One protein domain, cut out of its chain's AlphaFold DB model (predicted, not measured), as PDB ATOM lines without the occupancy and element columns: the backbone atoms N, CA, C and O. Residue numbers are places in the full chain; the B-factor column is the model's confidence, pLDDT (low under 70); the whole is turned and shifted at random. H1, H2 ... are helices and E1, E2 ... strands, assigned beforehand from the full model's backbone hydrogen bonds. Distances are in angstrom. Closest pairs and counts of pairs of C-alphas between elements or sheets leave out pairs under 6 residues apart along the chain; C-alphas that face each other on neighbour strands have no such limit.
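AT A GLANCE: This is residues 400 to 517 of the 517 residues of the protein "Peptidase_M56 domain-containing protein" of Flavonifractor sp. An306 (UniProt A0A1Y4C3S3). One strongly twisted sheet of nine strands curls like part of a barrel round helix H2, with H1 at the Ala 443 end of H2 and H3 grazing the sheet near H2. The long strands E5 and E6 lie nearest the middle, and the edge strands E9 and E1 lie farthest out. The printed part has 118 residues, with three named helices and nine named strands in the order E1 H1 E2 E3 H2 E4 E5 E6 E7 E8 H3 E9; the class is mixed, helices and strands. Across the sheet the order is E1 E4 E8 E7 E6 E5 E2 E3 E9, all antiparallel. The whole is compact and rounded, with a radius of gyration of the C-alphas of 13.3 A and spans of 36 by 31 by 24 A.

IN THESE COORDINATES: Find C-alpha 400 at (-22.671, -12.609, -37.721), where E1 begins and runs to 403. H1 follows in residues 404 to 408, then E2 in 418 to 424, 17.7 A long, and E3 in 428 to 432. H2 holds residues 435 to 443, 12.3 A, and E4 holds 446 to 450. At C-alpha 462, (-2.250, -22.433, -33.086), E5 begins and runs 22.2 A to 469; E6 takes 472 to 479, 23.3 A, and E7 takes 482 to 487, 17.6 A. E8 is 499 to 501, H3 is 507 to 512, and E9 is 514 to 516, ending at C-alpha 516, (11.445, -20.057, -36.670).

HOW THE PARTS SIT: Look first at E5, E6, E7 and E8, a meander, each strand the antiparallel neighbour of the one before. In the hairpin E5 and E6, N 465 and O 476 are 2.8 A apart; in E6 and E7, N 477 and O 484, 2.8 A; in E7 and E8, N 483 and O 499, 2.8 A. E4 is the antiparallel neighbour of E8, with N 448 of E4 and O 500 of E8 2.8 A apart, and of the edge strand E1, with N 402 of E1 and O 447 of E4 2.9 A apart. E2 is the antiparallel neighbour of E5, with N 420 of E2 and O 466 of E5 2.8 A apart; in the hairpin E2 and E3, N 430 and O 422 are 2.9 A apart, and between E3 and its neighbour, the edge strand E9, N 431 and O 515 are 2.8 A apart. H1 is on the sheet over E7, at a height of 7.0 A, on the same face as H2. H1 and H2 touch, the closest C-alphas being those of Gln 405 and Ala 443, 4.1 A. H2 and H3 are close but not clearly touching, the C-alphas of Leu 438 and Ile 510 6.9 A apart, at a shallow tilt of 17 degrees, opposite ways. In H1, H2 and H3 every O i to N i+4 pair is within hydrogen-bond range.

THE WHOLE: The C-alphas of Ala 451 and Glu 517, the chain's last residue, are the two farthest apart, at 37.6 A. The printed part has no cut. The long links are E4 to E5 and E7 to E8, with 11 residues each. The mean pLDDT of the printed part is 86.3; residue 412 and residues 495 to 496 are under 70.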
ATOM      1  N   TYR A 400     -22.619 -13.732 -36.787       92.81
ATOM      2  CA  TYR A 400     -22.671 -12.609 -37.721       92.81
ATOM      3  C   TYR A 400     -21.301 -12.266 -38.268       92.81
ATOM      4  O   TYR A 400     -20.298 -12.435 -37.582       92.81
ATOM      5  N   ASP A 401     -21.287 -11.793 -39.507       92.56
ATOM      6  CA  ASP A 401     -20.092 -11.372 -40.222       92.56
ATOM      7  C   ASP A 401     -19.387 -10.222 -39.501       92.56
ATOM      8  O   ASP A 401     -20.009  -9.260 -39.039       92.56
ATOM      9  N   ILE A 402     -18.069 -10.361 -39.401       91.12
ATOM     10  CA  ILE A 402     -17.139  -9.350 -38.923       91.12
ATOM     11  C   ILE A 402     -15.810  -9.540 -39.662       91.12
ATOM     12  O   ILE A 402     -15.456 -10.653 -40.050       91.12
ATOM     13  N   THR A 403     -15.073  -8.464 -39.903       91.44
ATOM     14  CA  THR A 403     -13.785  -8.556 -40.604       91.44
ATOM     15  C   THR A 403     -12.635  -8.742 -39.618       91.44
ATOM     16  O   THR A 403     -12.699  -8.285 -38.474       91.44
ATOM     17  N   GLY A 404     -11.554  -9.379 -40.067       89.75
ATOM     18  CA  GLY A 404     -10.302  -9.441 -39.318       89.75
ATOM     19  C   GLY A 404      -9.776  -8.052 -38.952       89.75
ATOM     20  O   GLY A 404      -9.309  -7.861 -37.832       89.75
ATOM     21  N   GLN A 405      -9.958  -7.061 -39.833       90.00
ATOM     22  CA  GLN A 405      -9.653  -5.656 -39.547       90.00
ATOM     23  C   GLN A 405     -10.370  -5.158 -38.285       90.00
ATOM     24  O   GLN A 405      -9.725  -4.634 -37.382       90.00
ATOM     25  N   GLU A 406     -11.687  -5.357 -38.193       88.69
ATOM     26  CA  GLU A 406     -12.489  -4.907 -37.048       88.69
ATOM     27  C   GLU A 406     -12.143  -5.639 -35.742       88.69
ATOM     28  O   GLU A 406     -12.247  -5.053 -34.663       88.69
ATOM     29  N   VAL A 407     -11.737  -6.910 -35.818       88.69
ATOM     30  CA  VAL A 407     -11.456  -7.740 -34.635       88.69
ATOM     31  C   VAL A 407     -10.031  -7.556 -34.116       88.69
ATOM     32  O   VAL A 407      -9.815  -7.458 -32.904       88.69
ATOM     33  N   PHE A 408      -9.049  -7.582 -35.014       89.06
ATOM     34  CA  PHE A 408      -7.632  -7.618 -34.656       89.06
ATOM     35  C   PHE A 408      -7.024  -6.222 -34.543       89.06
ATOM     36  O   PHE A 408      -6.126  -6.030 -33.725       89.06
ATOM     37  N   PHE A 409      -7.559  -5.254 -35.290       88.44
ATOM     38  CA  PHE A 409      -7.055  -3.883 -35.369       88.44
ATOM     39  C   PHE A 409      -8.181  -2.869 -35.069       88.44
ATOM     40  O   PHE A 409      -8.563  -2.082 -35.938       88.44
ATOM     41  N   PRO A 410      -8.771  -2.896 -33.856       82.44
ATOM     42  CA  PRO A 410      -9.898  -2.034 -33.516       82.44
ATOM     43  C   PRO A 410      -9.494  -0.555 -33.472       82.44
ATOM     44  O   PRO A 410      -8.372  -0.216 -33.101       82.44
ATOM     45  N   GLY A 411     -10.436   0.327 -33.816       70.25
ATOM     46  CA  GLY A 411     -10.342   1.770 -33.561       70.25
ATOM     47  C   GLY A 411      -9.406   2.573 -34.469       70.25
ATOM     48  O   GLY A 411      -9.462   3.799 -34.417       70.25
ATOM     49  N   ASP A 412      -8.601   1.925 -35.315       65.94
ATOM     50  CA  ASP A 412      -7.598   2.607 -36.133       65.94
ATOM     51  C   ASP A 412      -7.290   1.876 -37.449       65.94
ATOM     52  O   ASP A 412      -7.634   0.704 -37.641       65.94
ATOM     53  N   THR A 413      -6.622   2.562 -38.375       74.50
ATOM     54  CA  THR A 413      -6.048   1.921 -39.556       74.50
ATOM     55  C   THR A 413      -4.974   0.925 -39.136       74.50
ATOM     56  O   THR A 413      -4.182   1.178 -38.227       74.50
ATOM     57  N   ARG A 414      -4.919  -0.210 -39.840       79.81
ATOM     58  CA  ARG A 414      -3.935  -1.286 -39.640       79.81
ATOM     59  C   ARG A 414      -2.489  -0.781 -39.497       79.81
ATOM     60  O   ARG A 414      -1.702  -1.381 -38.780       79.81
ATOM     61  N   GLU A 415      -2.155   0.318 -40.168       81.19
ATOM     62  CA  GLU A 415      -0.824   0.945 -40.215       81.19
ATOM     63  C   GLU A 415      -0.264   1.357 -38.843       81.19
ATOM     64  O   GLU A 415       0.950   1.445 -38.681       81.19
ATOM     65  N   HIS A 416      -1.115   1.576 -37.838       84.69
ATOM     66  CA  HIS A 416      -0.679   1.942 -36.484       84.69
ATOM     67  C   HIS A 416      -0.431   0.740 -35.562       84.69
ATOM     68  O   HIS A 416      -0.095   0.914 -34.388       84.69
ATOM     69  N   TRP A 417      -0.589  -0.478 -36.079       87.50
ATOM     70  CA  TRP A 417      -0.344  -1.710 -35.347       87.50
ATOM     71  C   TRP A 417       0.956  -2.362 -35.808       87.50
ATOM     72  O   TRP A 417       1.288  -2.379 -36.990       87.50
ATOM     73  N   SER A 418       1.697  -2.923 -34.855       90.19
ATOM     74  CA  SER A 418       2.963  -3.612 -35.110       90.19
ATOM     75  C   SER A 418       3.023  -4.947 -34.379       90.19
ATOM     76  O   SER A 418       2.501  -5.100 -33.270       90.19
ATOM     77  N   ILE A 419       3.667  -5.936 -34.997       91.94
ATOM     78  CA  ILE A 419       3.850  -7.253 -34.389       91.94
ATOM     79  C   ILE A 419       4.987  -7.182 -33.368       91.94
ATOM     80  O   ILE A 419       6.108  -6.808 -33.693       91.94
ATOM     81  N   SER A 420       4.684  -7.540 -32.122       90.62
ATOM     82  CA  SER A 420       5.640  -7.569 -31.009       90.62
ATOM     83  C   SER A 420       6.298  -8.936 -30.849       90.62
ATOM     84  O   SER A 420       7.492  -9.018 -30.583       90.62
ATOM     85  N   SER A 421       5.528 -10.013 -31.000       90.88
ATOM     86  CA  SER A 421       6.045 -11.382 -31.005       90.88
ATOM     87  C   SER A 421       5.071 -12.333 -31.688       90.88
ATOM     88  O   SER A 421       3.863 -12.074 -31.737       90.88
ATOM     89  N   ILE A 422       5.609 -13.434 -32.216       92.81
ATOM     90  CA  ILE A 422       4.856 -14.491 -32.890       92.81
ATOM     91  C   ILE A 422       5.285 -15.830 -32.303       92.81
ATOM     92  O   ILE A 422       6.473 -16.081 -32.115       92.81
ATOM     93  N   GLY A 423       4.312 -16.691 -32.030       91.25
ATOM     94  CA  GLY A 423       4.525 -18.074 -31.645       91.25
ATOM     95  C   GLY A 423       3.663 -19.009 -32.483       91.25
ATOM     96  O   GLY A 423       2.492 -18.723 -32.727       91.25
ATOM     97  N   LEU A 424       4.229 -20.137 -32.892       89.50
ATOM     98  CA  LEU A 424       3.528 -21.213 -33.585       89.50
ATOM     99  C   LEU A 424       3.717 -22.511 -32.796       89.50
ATOM    100  O   LEU A 424       4.841 -22.837 -32.419       89.50
ATOM    101  N   THR A 425       2.636 -23.259 -32.547       83.31
ATOM    102  CA  THR A 425       2.649 -24.444 -31.658       83.31
ATOM    103  C   THR A 425       3.772 -25.442 -31.958       83.31
ATOM    104  O   THR A 425       4.378 -25.956 -31.022       83.31
ATOM    105  N   ASP A 426       4.087 -25.667 -33.236       76.06
ATOM    106  CA  ASP A 426       5.101 -26.640 -33.668       76.06
ATOM    107  C   ASP A 426       6.515 -26.051 -33.813       76.06
ATOM    108  O   ASP A 426       7.495 -26.796 -33.815       76.06
ATOM    109  N   ALA A 427       6.638 -24.727 -33.944       77.94
ATOM    110  CA  ALA A 427       7.894 -24.055 -34.289       77.94
ATOM    111  C   ALA A 427       8.448 -23.156 -33.169       77.94
ATOM    112  O   ALA A 427       9.566 -22.664 -33.276       77.94
ATOM    113  N   GLY A 428       7.698 -22.962 -32.079       84.94
ATOM    114  CA  GLY A 428       8.094 -22.076 -30.988       84.94
ATOM    115  C   GLY A 428       7.957 -20.605 -31.377       84.94
ATOM    116  O   GLY A 428       6.981 -20.225 -32.024       84.94
ATOM    117  N   ASN A 429       8.904 -19.769 -30.950       89.00
ATOM    118  CA  ASN A 429       8.932 -18.365 -31.350       89.00
ATOM    119  C   ASN A 429       9.330 -18.243 -32.823       89.00
ATOM    120  O   ASN A 429      10.181 -18.980 -33.318       89.00
ATOM    121  N   CYS A 430       8.705 -17.306 -33.528       89.69
ATOM    122  CA  CYS A 430       8.983 -17.050 -34.933       89.69
ATOM    123  C   CYS A 430       9.159 -15.551 -35.184       89.69
ATOM    124  O   CYS A 430       8.562 -14.714 -34.503       89.69
ATOM    125  N   GLN A 431       9.917 -15.219 -36.222       88.44
ATOM    126  CA  GLN A 431       9.991 -13.878 -36.793       88.44
ATOM    127  C   GLN A 431       9.218 -13.838 -38.109       88.44
ATOM    128  O   GLN A 431       9.268 -14.780 -38.901       88.44
ATOM    129  N   ALA A 432       8.492 -12.748 -38.352       87.38
ATOM    130  CA  ALA A 432       7.828 -12.547 -39.633       87.38
ATOM    131  C   ALA A 432       8.846 -12.082 -40.683       87.38
ATOM    132  O   ALA A 432       9.479 -11.041 -40.517       87.38
ATOM    133  N   THR A 433       8.968 -12.839 -41.774       88.62
ATOM    134  CA  THR A 433       9.767 -12.477 -42.955       88.62
ATOM    135  C   THR A 433       9.187 -11.245 -43.647       88.62
ATOM    136  O   THR A 433       9.932 -10.392 -44.121       88.62
ATOM    137  N   ASP A 434       7.856 -11.146 -43.665       90.50
ATOM    138  CA  ASP A 434       7.104  -9.984 -44.134       90.50
ATOM    139  C   ASP A 434       5.949  -9.697 -43.150       90.50
ATOM    140  O   ASP A 434       4.864 -10.284 -43.251       90.50
ATOM    141  N   PRO A 435       6.190  -8.837 -42.139       89.31
ATOM    142  CA  PRO A 435       5.183  -8.459 -41.152       89.31
ATOM    143  C   PRO A 435       3.957  -7.788 -41.778       89.31
ATOM    144  O   PRO A 435       2.846  -7.947 -41.269       89.31
ATOM    145  N   GLU A 436       4.141  -7.044 -42.873       90.31
ATOM    146  CA  GLU A 436       3.052  -6.336 -43.531       90.31
ATOM    147  C   GLU A 436       2.148  -7.316 -44.275       90.31
ATOM    148  O   GLU A 436       0.940  -7.292 -44.053       90.31
ATOM    149  N   ALA A 437       2.693  -8.246 -45.057       91.88
ATOM    150  CA  ALA A 437       1.876  -9.265 -45.717       91.88
ATOM    151  C   ALA A 437       1.079 -10.115 -44.710       91.88
ATOM    152  O   ALA A 437      -0.094 -10.428 -44.940       91.88
ATOM    153  N   LEU A 438       1.685 -10.446 -43.561       91.56
ATOM    154  CA  LEU A 438       1.002 -11.194 -42.508       91.56
ATOM    155  C   LEU A 438      -0.165 -10.390 -41.926       91.56
ATOM    156  O   LEU A 438      -1.273 -10.911 -41.825       91.56
ATOM    157  N   MET A 439       0.043  -9.119 -41.583       92.19
ATOM    158  CA  MET A 439      -1.034  -8.273 -41.063       92.19
ATOM    159  C   MET A 439      -2.160  -8.038 -42.089       92.19
ATOM    160  O   MET A 439      -3.314  -7.913 -41.685       92.19
ATOM    161  N   ASP A 440      -1.870  -8.033 -43.397       92.12
ATOM    162  CA  ASP A 440      -2.874  -7.812 -44.456       92.12
ATOM    163  C   ASP A 440      -3.746  -9.040 -44.615       92.12
ATOM    164  O   ASP A 440      -4.971  -8.948 -44.709       92.12
ATOM    165  N   TYR A 441      -3.112 -10.208 -44.562       93.06
ATOM    166  CA  TYR A 441      -3.819 -11.469 -44.501       93.06
ATOM    167  C   TYR A 441      -4.738 -11.534 -43.279       93.06
ATOM    168  O   TYR A 441      -5.911 -11.866 -43.423       93.06
ATOM    169  N   LEU A 442      -4.241 -11.160 -42.093       92.44
ATOM    170  CA  LEU A 442      -5.041 -11.126 -40.867       92.44
ATOM    171  C   LEU A 442      -6.225 -10.158 -40.971       92.44
ATOM    172  O   LEU A 442      -7.329 -10.508 -40.560       92.44
ATOM    173  N   ALA A 443      -6.015  -8.966 -41.533       92.00
ATOM    174  CA  ALA A 443      -7.060  -7.967 -41.740       92.00
ATOM    175  C   ALA A 443      -8.136  -8.439 -42.734       92.00
ATOM    176  O   ALA A 443      -9.325  -8.175 -42.534       92.00
ATOM    177  N   GLY A 444      -7.721  -9.164 -43.776       91.50
ATOM    178  CA  GLY A 444      -8.582  -9.705 -44.827       91.50
ATOM    179  C   GLY A 444      -9.347 -10.977 -44.453       91.50
ATOM    180  O   GLY A 444     -10.151 -11.445 -45.257       91.50
ATOM    181  N   LEU A 445      -9.126 -11.548 -43.263       92.31
ATOM    182  CA  LEU A 445      -9.869 -12.726 -42.822       92.31
ATOM    183  C   LEU A 445     -11.362 -12.413 -42.670       92.31
ATOM    184  O   LEU A 445     -11.760 -11.494 -41.952       92.31
ATOM    185  N   GLU A 446     -12.195 -13.233 -43.306       92.88
ATOM    186  CA  GLU A 446     -13.637 -13.237 -43.083       92.88
ATOM    187  C   GLU A 446     -13.956 -14.043 -41.824       92.88
ATOM    188  O   GLU A 446     -13.718 -15.257 -41.751       92.88
ATOM    189  N   LEU A 447     -14.491 -13.356 -40.818       93.50
ATOM    190  CA  LEU A 447     -14.791 -13.926 -39.517       93.50
ATOM    191  C   LEU A 447     -16.298 -13.912 -39.246       93.50
ATOM    192  O   LEU A 447     -17.040 -13.046 -39.708       93.50
ATOM    193  N   GLU A 448     -16.758 -14.855 -38.429       92.81
ATOM    194  CA  GLU A 448     -18.113 -14.849 -37.882       92.81
ATOM    195  C   GLU A 448     -18.047 -14.726 -36.356       92.81
ATOM    196  O   GLU A 448     -17.569 -15.630 -35.669       92.81
ATOM    197  N   CYS A 449     -18.540 -13.624 -35.794       90.69
ATOM    198  CA  CYS A 449     -18.634 -13.458 -34.348       90.69
ATOM    199  C   CYS A 449     -19.777 -14.310 -33.788       90.69
ATOM    200  O   CYS A 449     -20.937 -14.150 -34.179       90.69
ATOM    201  N   LEU A 450     -19.463 -15.192 -32.837       89.81
ATOM    202  CA  LEU A 450     -20.465 -15.990 -32.140       89.81
ATOM    203  C   LEU A 450     -21.164 -15.168 -31.052       89.81
ATOM    204  O   LEU A 450     -20.534 -14.535 -30.204       89.81
ATOM    205  N   ALA A 451     -22.494 -15.211 -31.041       86.88
ATOM    206  CA  ALA A 451     -23.302 -14.604 -29.996       86.88
ATOM    207  C   ALA A 451     -23.277 -15.485 -28.732       86.88
ATOM    208  O   ALA A 451     -24.059 -16.425 -28.583       86.88
ATOM    209  N   GLY A 452     -22.362 -15.194 -27.810       79.44
ATOM    210  CA  GLY A 452     -22.170 -15.947 -26.568       79.44
ATOM    211  C   GLY A 452     -20.751 -16.493 -26.432       79.44
ATOM    212  O   GLY A 452     -19.893 -16.235 -27.271       79.44
ATOM    213  N   GLN A 453     -20.505 -17.236 -25.355       77.50
ATOM    214  CA  GLN A 453     -19.176 -17.748 -25.020       77.50
ATOM    215  C   GLN A 453     -19.113 -19.269 -25.181       77.50
ATOM    216  O   GLN A 453     -19.991 -19.991 -24.703       77.50
ATOM    217  N   TYR A 454     -18.051 -19.732 -25.834       80.69
ATOM    218  CA  TYR A 454     -17.762 -21.138 -26.107       80.69
ATOM    219  C   TYR A 454     -16.268 -21.381 -25.897       80.69
ATOM    220  O   TYR A 454     -15.450 -20.517 -26.227       80.69
ATOM    221  N   THR A 455     -15.896 -22.536 -25.353       76.50
ATOM    222  CA  THR A 455     -14.501 -22.803 -24.974       76.50
ATOM    223  C   THR A 455     -13.633 -23.146 -26.179       76.50
ATOM    224  O   THR A 455     -12.507 -22.655 -26.238       76.50
ATOM    225  N   PHE A 456     -14.166 -23.902 -27.152       77.75
ATOM    226  CA  PHE A 456     -13.449 -24.520 -28.277       77.75
ATOM    227  C   PHE A 456     -12.164 -25.249 -27.828       77.75
ATOM    228  O   PHE A 456     -11.153 -24.598 -27.545       77.75
ATOM    229  N   PRO A 457     -12.155 -26.599 -27.804       75.81
ATOM    230  CA  PRO A 457     -10.984 -27.375 -27.397       75.81
ATOM    231  C   PRO A 457      -9.710 -26.928 -28.124       75.81
ATOM    232  O   PRO A 457      -9.768 -26.522 -29.290       75.81
ATOM    233  N   ARG A 458      -8.560 -27.001 -27.440       72.25
ATOM    234  CA  ARG A 458      -7.263 -26.708 -28.070       72.25
ATOM    235  C   ARG A 458      -7.066 -27.617 -29.283       72.25
ATOM    236  O   ARG A 458      -7.292 -28.823 -29.191       72.25
ATOM    237  N   GLN A 459      -6.675 -27.008 -30.396       73.00
ATOM    238  CA  GLN A 459      -6.296 -27.705 -31.620       73.00
ATOM    239  C   GLN A 459      -4.786 -27.917 -31.647       73.00
ATOM    240  O   GLN A 459      -4.058 -27.290 -30.879       73.00
ATOM    241  N   GLU A 460      -4.337 -28.822 -32.514       72.12
ATOM    242  CA  GLU A 460      -2.916 -29.145 -32.670       72.12
ATOM    243  C   GLU A 460      -2.120 -27.952 -33.213       72.12
ATOM    244  O   GLU A 460      -0.956 -27.795 -32.868       72.12
ATOM    245  N   ARG A 461      -2.766 -27.072 -33.989       85.69
ATOM    246  CA  ARG A 461      -2.128 -25.938 -34.653       85.69
ATOM    247  C   ARG A 461      -2.718 -24.601 -34.197       85.69
ATOM    248  O   ARG A 461      -3.901 -24.327 -34.399       85.69
ATOM    249  N   GLU A 462      -1.886 -23.765 -33.579       89.75
ATOM    250  CA  GLU A 462      -2.250 -22.433 -33.086       89.75
ATOM    251  C   GLU A 462      -1.135 -21.418 -33.387       89.75
ATOM    252  O   GLU A 462       0.030 -21.611 -33.031       89.75
ATOM    253  N   LEU A 463      -1.512 -20.316 -34.038       91.94
ATOM    254  CA  LEU A 463      -0.688 -19.129 -34.231       91.94
ATOM    255  C   LEU A 463      -1.057 -18.109 -33.158       91.94
ATOM    256  O   LEU A 463      -2.205 -17.675 -33.084       91.94
ATOM    257  N   SER A 464      -0.087 -17.721 -32.344       93.06
ATOM    258  CA  SER A 464      -0.227 -16.709 -31.301       93.06
ATOM    259  C   SER A 464       0.576 -15.469 -31.672       93.06
ATOM    260  O   SER A 464       1.764 -15.572 -31.959       93.06
ATOM    261  N   ILE A 465      -0.049 -14.296 -31.660       93.69
ATOM    262  CA  ILE A 465       0.597 -13.027 -32.007       93.69
ATOM    263  C   ILE A 465       0.299 -12.006 -30.914       93.69
ATOM    264  O   ILE A 465      -0.844 -11.854 -30.482       93.69
ATOM    265  N   PHE A 466       1.327 -11.278 -30.492       93.12
ATOM    266  CA  PHE A 466       1.170 -10.084 -29.673       93.12
ATOM    267  C   PHE A 466       1.308  -8.861 -30.573       93.12
ATOM    268  O   PHE A 466       2.326  -8.693 -31.242       93.12
ATOM    269  N   LEU A 467       0.279  -8.021 -30.600       91.62
ATOM    270  CA  LEU A 467       0.229  -6.794 -31.387       91.62
ATOM    271  C   LEU A 467       0.361  -5.593 -30.451       91.62
ATOM    272  O   LEU A 467      -0.338  -5.536 -29.442       91.62
ATOM    273  N   SER A 468       1.216  -4.633 -30.788       91.00
ATOM    274  CA  SER A 468       1.313  -3.340 -30.104       91.00
ATOM    275  C   SER A 468       0.685  -2.259 -30.970       91.00
ATOM    276  O   SER A 468       1.039  -2.125 -32.142       91.00
ATOM    277  N   GLY A 469      -0.229  -1.487 -30.389       87.12
ATOM    278  CA  GLY A 469      -0.918  -0.401 -31.074       87.12
ATOM    279  C   GLY A 469      -1.399   0.692 -30.117       87.12
ATOM    280  O   GLY A 469      -0.999   0.713 -28.948       87.12
ATOM    281  N   PRO A 470      -2.257   1.609 -30.597       81.38
ATOM    282  CA  PRO A 470      -2.702   2.784 -29.842       81.38
ATOM    283  C   PRO A 470      -3.458   2.436 -28.549       81.38
ATOM    284  O   PRO A 470      -3.334   3.150 -27.555       81.38
ATOM    285  N   ASP A 471      -4.160   1.300 -28.527       77.81
ATOM    286  CA  ASP A 471      -4.908   0.809 -27.360       77.81
ATOM    287  C   ASP A 471      -4.067  -0.091 -26.427       77.81
ATOM    288  O   ASP A 471      -4.595  -0.739 -25.519       77.81
ATOM    289  N   GLY A 472      -2.749  -0.149 -26.644       86.31
ATOM    290  CA  GLY A 472      -1.816  -0.995 -25.906       86.31
ATOM    291  C   GLY A 472      -1.538  -2.329 -26.601       86.31
ATOM    292  O   GLY A 472      -1.570  -2.434 -27.827       86.31
ATOM    293  N   VAL A 473      -1.215  -3.355 -25.807       89.62
ATOM    294  CA  VAL A 473      -0.867  -4.684 -26.329       89.62
ATOM    295  C   VAL A 473      -2.121  -5.545 -26.438       89.62
ATOM    296  O   VAL A 473      -2.871  -5.686 -25.471       89.62
ATOM    297  N   ARG A 474      -2.335  -6.173 -27.591       91.12
ATOM    298  CA  ARG A 474      -3.400  -7.152 -27.824       91.12
ATOM    299  C   ARG A 474      -2.810  -8.529 -28.067       91.12
ATOM    300  O   ARG A 474      -1.801  -8.673 -28.750       91.12
ATOM    301  N   PHE A 475      -3.468  -9.540 -27.520       91.81
ATOM    302  CA  PHE A 475      -3.206 -10.928 -27.857       91.81
ATOM    303  C   PHE A 475      -4.153 -11.370 -28.970       91.81
ATOM    304  O   PHE A 475      -5.351 -11.073 -28.940       91.81
ATOM    305  N   LEU A 476      -3.607 -12.104 -29.928       92.25
ATOM    306  CA  LEU A 476      -4.306 -12.748 -31.023       92.25
ATOM    307  C   LEU A 476      -3.940 -14.232 -31.021       92.25
ATOM    308  O   LEU A 476      -2.765 -14.579 -30.979       92.25
ATOM    309  N   SER A 477      -4.946 -15.096 -31.098       91.12
ATOM    310  CA  SER A 477      -4.787 -16.525 -31.356       91.12
ATOM    311  C   SER A 477      -5.636 -16.919 -32.560       91.12
ATOM    312  O   SER A 477      -6.813 -16.557 -32.640       91.12
ATOM    313  N   ILE A 478      -5.036 -17.648 -33.496       92.00
ATOM    314  CA  ILE A 478      -5.696 -18.202 -34.679       92.00
ATOM    315  C   ILE A 478      -5.422 -19.696 -34.742       92.00
ATOM    316  O   ILE A 478      -4.283 -20.143 -34.625       92.00
ATOM    317  N   ARG A 479      -6.488 -20.458 -34.947       90.75
ATOM    318  CA  ARG A 479      -6.495 -21.908 -35.136       90.75
ATOM    319  C   ARG A 479      -7.283 -22.237 -36.406       90.75
ATOM    320  O   ARG A 479      -7.833 -21.334 -37.031       90.75
ATOM    321  N   ASP A 480      -7.366 -23.513 -36.768       87.81
ATOM    322  CA  ASP A 480      -7.907 -23.976 -38.057       87.81
ATOM    323  C   ASP A 480      -9.276 -23.378 -38.419       87.81
ATOM    324  O   ASP A 480      -9.507 -22.993 -39.566       87.81
ATOM    325  N   ASP A 481     -10.184 -23.307 -37.443       87.62
ATOM    326  CA  ASP A 481     -11.565 -22.845 -37.626       87.62
ATOM    327  C   ASP A 481     -11.992 -21.739 -36.648       87.62
ATOM    328  O   ASP A 481     -13.144 -21.298 -36.688       87.62
ATOM    329  N   VAL A 482     -11.088 -21.277 -35.778       90.81
ATOM    330  CA  VAL A 482     -11.394 -20.317 -34.707       90.81
ATOM    331  C   VAL A 482     -10.289 -19.284 -34.557       90.81
ATOM    332  O   VAL A 482      -9.114 -19.626 -34.476       90.81
ATOM    333  N   ALA A 483     -10.684 -18.026 -34.403       90.94
ATOM    334  CA  ALA A 483      -9.828 -16.939 -33.967       90.94
ATOM    335  C   ALA A 483     -10.323 -16.330 -32.645       90.94
ATOM    336  O   ALA A 483     -11.514 -16.356 -32.307       90.94
ATOM    337  N   GLN A 484      -9.395 -15.755 -31.890       90.00
ATOM    338  CA  GLN A 484      -9.635 -15.053 -30.636       90.00
ATOM    339  C   GLN A 484      -8.719 -13.830 -30.561       90.00
ATOM    340  O   GLN A 484      -7.532 -13.925 -30.853       90.00
ATOM    341  N   SER A 485      -9.252 -12.691 -30.118       88.94
ATOM    342  CA  SER A 485      -8.453 -11.494 -29.848       88.94
ATOM    343  C   SER A 485      -8.960 -10.772 -28.611       88.94
ATOM    344  O   SER A 485     -10.171 -10.691 -28.404       88.94
ATOM    345  N   PHE A 486      -8.041 -10.266 -27.789       88.38
ATOM    346  CA  PHE A 486      -8.371  -9.438 -26.633       88.38
ATOM    347  C   PHE A 486      -7.197  -8.547 -26.208       88.38
ATOM    348  O   PHE A 486      -6.035  -8.918 -26.398       88.38
ATOM    349  N   PRO A 487      -7.474  -7.378 -25.606       88.06
ATOM    350  CA  PRO A 487      -6.436  -6.513 -25.069       88.06
ATOM    351  C   PRO A 487      -5.850  -7.093 -23.775       88.06
ATOM    352  O   PRO A 487      -6.561  -7.668 -22.948       88.06
ATOM    353  N   LEU A 488      -4.542  -6.932 -23.588       86.75
ATOM    354  CA  LEU A 488      -3.824  -7.316 -22.375       86.75
ATOM    355  C   LEU A 488      -3.746  -6.137 -21.405       86.75
ATOM    356  O   LEU A 488      -3.651  -4.979 -21.802       86.75
ATOM    357  N   GLY A 489      -3.787  -6.431 -20.104       77.56
ATOM    358  CA  GLY A 489      -3.658  -5.417 -19.053       77.56
ATOM    359  C   GLY A 489      -4.889  -4.523 -18.850       77.56
ATOM    360  O   GLY A 489      -4.882  -3.691 -17.947       77.56
ATOM    361  N   THR A 490      -5.964  -4.713 -19.623       73.38
ATOM    362  CA  THR A 490      -7.238  -3.999 -19.456       73.38
ATOM    363  C   THR A 490      -8.387  -4.971 -19.185       73.38
ATOM    364  O   THR A 490      -8.433  -6.085 -19.702       73.38
ATOM    365  N   ALA A 491      -9.337  -4.561 -18.341       72.06
ATOM    366  CA  ALA A 491     -10.544  -5.345 -18.099       72.06
ATOM    367  C   ALA A 491     -11.466  -5.271 -19.330       72.06
ATOM    368  O   ALA A 491     -12.088  -4.234 -19.573       72.06
ATOM    369  N   SER A 492     -11.565  -6.368 -20.084       75.00
ATOM    370  CA  SER A 492     -12.361  -6.474 -21.313       75.00
ATOM    371  C   SER A 492     -13.210  -7.749 -21.327       75.00
ATOM    372  O   SER A 492     -12.781  -8.791 -20.832       75.00
ATOM    373  N   TYR A 493     -14.411  -7.680 -21.912       72.19
ATOM    374  CA  TYR A 493     -15.245  -8.857 -22.186       72.19
ATOM    375  C   TYR A 493     -14.856  -9.548 -23.501       72.19
ATOM    376  O   TYR A 493     -15.285 -10.677 -23.743       72.19
ATOM    377  N   GLU A 494     -14.005  -8.919 -24.323       72.06
ATOM    378  CA  GLU A 494     -13.527  -9.474 -25.597       72.06
ATOM    379  C   GLU A 494     -12.740 -10.775 -25.419       72.06
ATOM    380  O   GLU A 494     -12.787 -11.634 -26.294       72.06
ATOM    381  N   GLY A 495     -12.095 -10.984 -24.263       64.62
ATOM    382  CA  GLY A 495     -11.387 -12.233 -23.946       64.62
ATOM    383  C   GLY A 495     -12.263 -13.486 -24.047       64.62
ATOM    384  O   GLY A 495     -11.766 -14.570 -24.368       64.62
ATOM    385  N   GLY A 496     -13.575 -13.343 -23.840       68.31
ATOM    386  CA  GLY A 496     -14.551 -14.421 -23.994       68.31
ATOM    387  C   GLY A 496     -15.097 -14.592 -25.415       68.31
ATOM    388  O   GLY A 496     -15.737 -15.605 -25.688       68.31
ATOM    389  N   ASN A 497     -14.857 -13.641 -26.323       80.19
ATOM    390  CA  ASN A 497     -15.368 -13.715 -27.689       80.19
ATOM    391  C   ASN A 497     -14.574 -14.742 -28.501       80.19
ATOM    392  O   ASN A 497     -13.360 -14.907 -28.345       80.19
ATOM    393  N   ARG A 498     -15.288 -15.462 -29.362       86.00
ATOM    394  CA  ARG A 498     -14.724 -16.417 -30.314       86.00
ATOM    395  C   ARG A 498     -15.285 -16.107 -31.687       86.00
ATOM    396  O   ARG A 498     -16.482 -15.837 -31.824       86.00
ATOM    397  N   TYR A 499     -14.409 -16.164 -32.675       90.81
ATOM    398  CA  TYR A 499     -14.726 -15.866 -34.058       90.81
ATOM    399  C   TYR A 499     -14.495 -17.123 -34.884       90.81
ATOM    400  O   TYR A 499     -13.435 -17.729 -34.770       90.81
ATOM    401  N   LEU A 500     -15.473 -17.545 -35.680       91.50
ATOM    402  CA  LEU A 500     -15.265 -18.627 -36.641       91.50
ATOM    403  C   LEU A 500     -14.583 -18.079 -37.887       91.50
ATOM    404  O   LEU A 500     -14.926 -16.989 -38.332       91.50
ATOM    405  N   VAL A 501     -13.660 -18.839 -38.468       91.88
ATOM    406  CA  VAL A 501     -13.000 -18.460 -39.724       91.88
ATOM    407  C   VAL A 501     -13.808 -19.035 -40.891       91.88
ATOM    408  O   VAL A 501     -13.756 -20.239 -41.144       91.88
ATOM    409  N   ALA A 502     -14.583 -18.198 -41.591       84.12
ATOM    410  CA  ALA A 502     -15.580 -18.651 -42.571       84.12
ATOM    411  C   ALA A 502     -14.965 -19.367 -43.794       84.12
ATOM    412  O   ALA A 502     -15.586 -20.268 -44.360       84.12
ATOM    413  N   GLY A 503     -13.734 -18.999 -44.168       80.19
ATOM    414  CA  GLY A 503     -12.974 -19.582 -45.282       80.19
ATOM    415  C   GLY A 503     -11.859 -20.554 -44.879       80.19
ATOM    416  O   GLY A 503     -11.149 -21.052 -45.752       80.19
ATOM    417  N   GLY A 504     -11.698 -20.831 -43.580       86.12
ATOM    418  CA  GLY A 504     -10.538 -21.542 -43.035       86.12
ATOM    419  C   GLY A 504      -9.239 -20.726 -43.086       86.12
ATOM    420  O   GLY A 504      -9.177 -19.634 -43.652       86.12
ATOM    421  N   VAL A 505      -8.189 -21.257 -42.462       89.88
ATOM    422  CA  VAL A 505      -6.872 -20.608 -42.393       89.88
ATOM    423  C   VAL A 505      -5.931 -21.187 -43.453       89.88
ATOM    424  O   VAL A 505      -5.693 -22.393 -43.502       89.88
ATOM    425  N   ASN A 506      -5.344 -20.327 -44.290       92.06
ATOM    426  CA  ASN A 506      -4.288 -20.698 -45.228       92.06
ATOM    427  C   ASN A 506      -2.938 -20.818 -44.506       92.06
ATOM    428  O   ASN A 506      -2.094 -19.921 -44.550       92.06
ATOM    429  N   TRP A 507      -2.737 -21.952 -43.837       90.75
ATOM    430  CA  TRP A 507      -1.512 -22.225 -43.092       90.75
ATOM    431  C   TRP A 507      -0.253 -22.215 -43.950       90.75
ATOM    432  O   TRP A 507       0.767 -21.726 -43.493       90.75
ATOM    433  N   THR A 508      -0.316 -22.694 -45.195       90.94
ATOM    434  CA  THR A 508       0.848 -22.697 -46.093       90.94
ATOM    435  C   THR A 508       1.328 -21.280 -46.388       90.94
ATOM    436  O   THR A 508       2.529 -21.031 -46.434       90.94
ATOM    437  N   TYR A 509       0.395 -20.340 -46.561       92.56
ATOM    438  CA  TYR A 509       0.738 -18.935 -46.737       92.56
ATOM    439  C   TYR A 509       1.313 -18.333 -45.451       92.56
ATOM    440  O   TYR A 509       2.379 -17.732 -45.503       92.56
ATOM    441  N   ILE A 510       0.682 -18.565 -44.295       90.44
ATOM    442  CA  ILE A 510       1.195 -18.087 -42.999       90.44
ATOM    443  C   ILE A 510       2.608 -18.618 -42.739       90.44
ATOM    444  O   ILE A 510       3.506 -17.836 -42.456       90.44
ATOM    445  N   GLU A 511       2.826 -19.925 -42.875       89.75
ATOM    446  CA  GLU A 511       4.129 -20.565 -42.669       89.75
ATOM    447  C   GLU A 511       5.189 -20.014 -43.636       89.75
ATOM    448  O   GLU A 511       6.338 -19.859 -43.242       89.75
ATOM    449  N   SER A 512       4.817 -19.636 -44.868       91.44
ATOM    450  CA  SER A 512       5.752 -19.002 -45.813       91.44
ATOM    451  C   SER A 512       6.223 -17.607 -45.385       91.44
ATOM    452  O   SER A 512       7.272 -17.144 -45.833       91.44
ATOM    453  N   LEU A 513       5.461 -16.944 -44.511       90.75
ATOM    454  CA  LEU A 513       5.768 -15.618 -43.977       90.75
ATOM    455  C   LEU A 513       6.493 -15.675 -42.626       90.75
ATOM    456  O   LEU A 513       6.808 -14.621 -42.076       90.75
ATOM    457  N   LEU A 514       6.755 -16.866 -42.084       90.25
ATOM    458  CA  LEU A 514       7.363 -17.056 -40.770       90.25
ATOM    459  C   LEU A 514       8.700 -17.787 -40.886       90.25
ATOM    460  O   LEU A 514       8.808 -18.807 -41.561       90.25
ATOM    461  N   ASN A 515       9.698 -17.301 -40.154       87.31
ATOM    462  CA  ASN A 515      10.942 -18.017 -39.902       87.31
ATOM    463  C   ASN A 515      11.011 -18.390 -38.413       87.31
ATOM    464  O   ASN A 515      10.880 -17.492 -37.577       87.31
ATOM    465  N   PRO A 516      11.196 -19.673 -38.058       82.75
ATOM    466  CA  PRO A 516      11.445 -20.057 -36.670       82.75
ATOM    467  C   PRO A 516      12.743 -19.419 -36.158       82.75
ATOM    468  O   PRO A 516      13.709 -19.315 -36.918       82.75
ATOM    469  N   GLU A 517      12.734 -18.972 -34.897       75.50
ATOM    470  CA  GLU A 517      13.914 -18.403 -34.220       75.50
ATOM    471  C   GLU A 517      14.998 -19.435 -33.889       75.50
ATOM    472  O   GLU A 517      14.656 -20.585 -33.518       75.50
TER     473      GLU A 517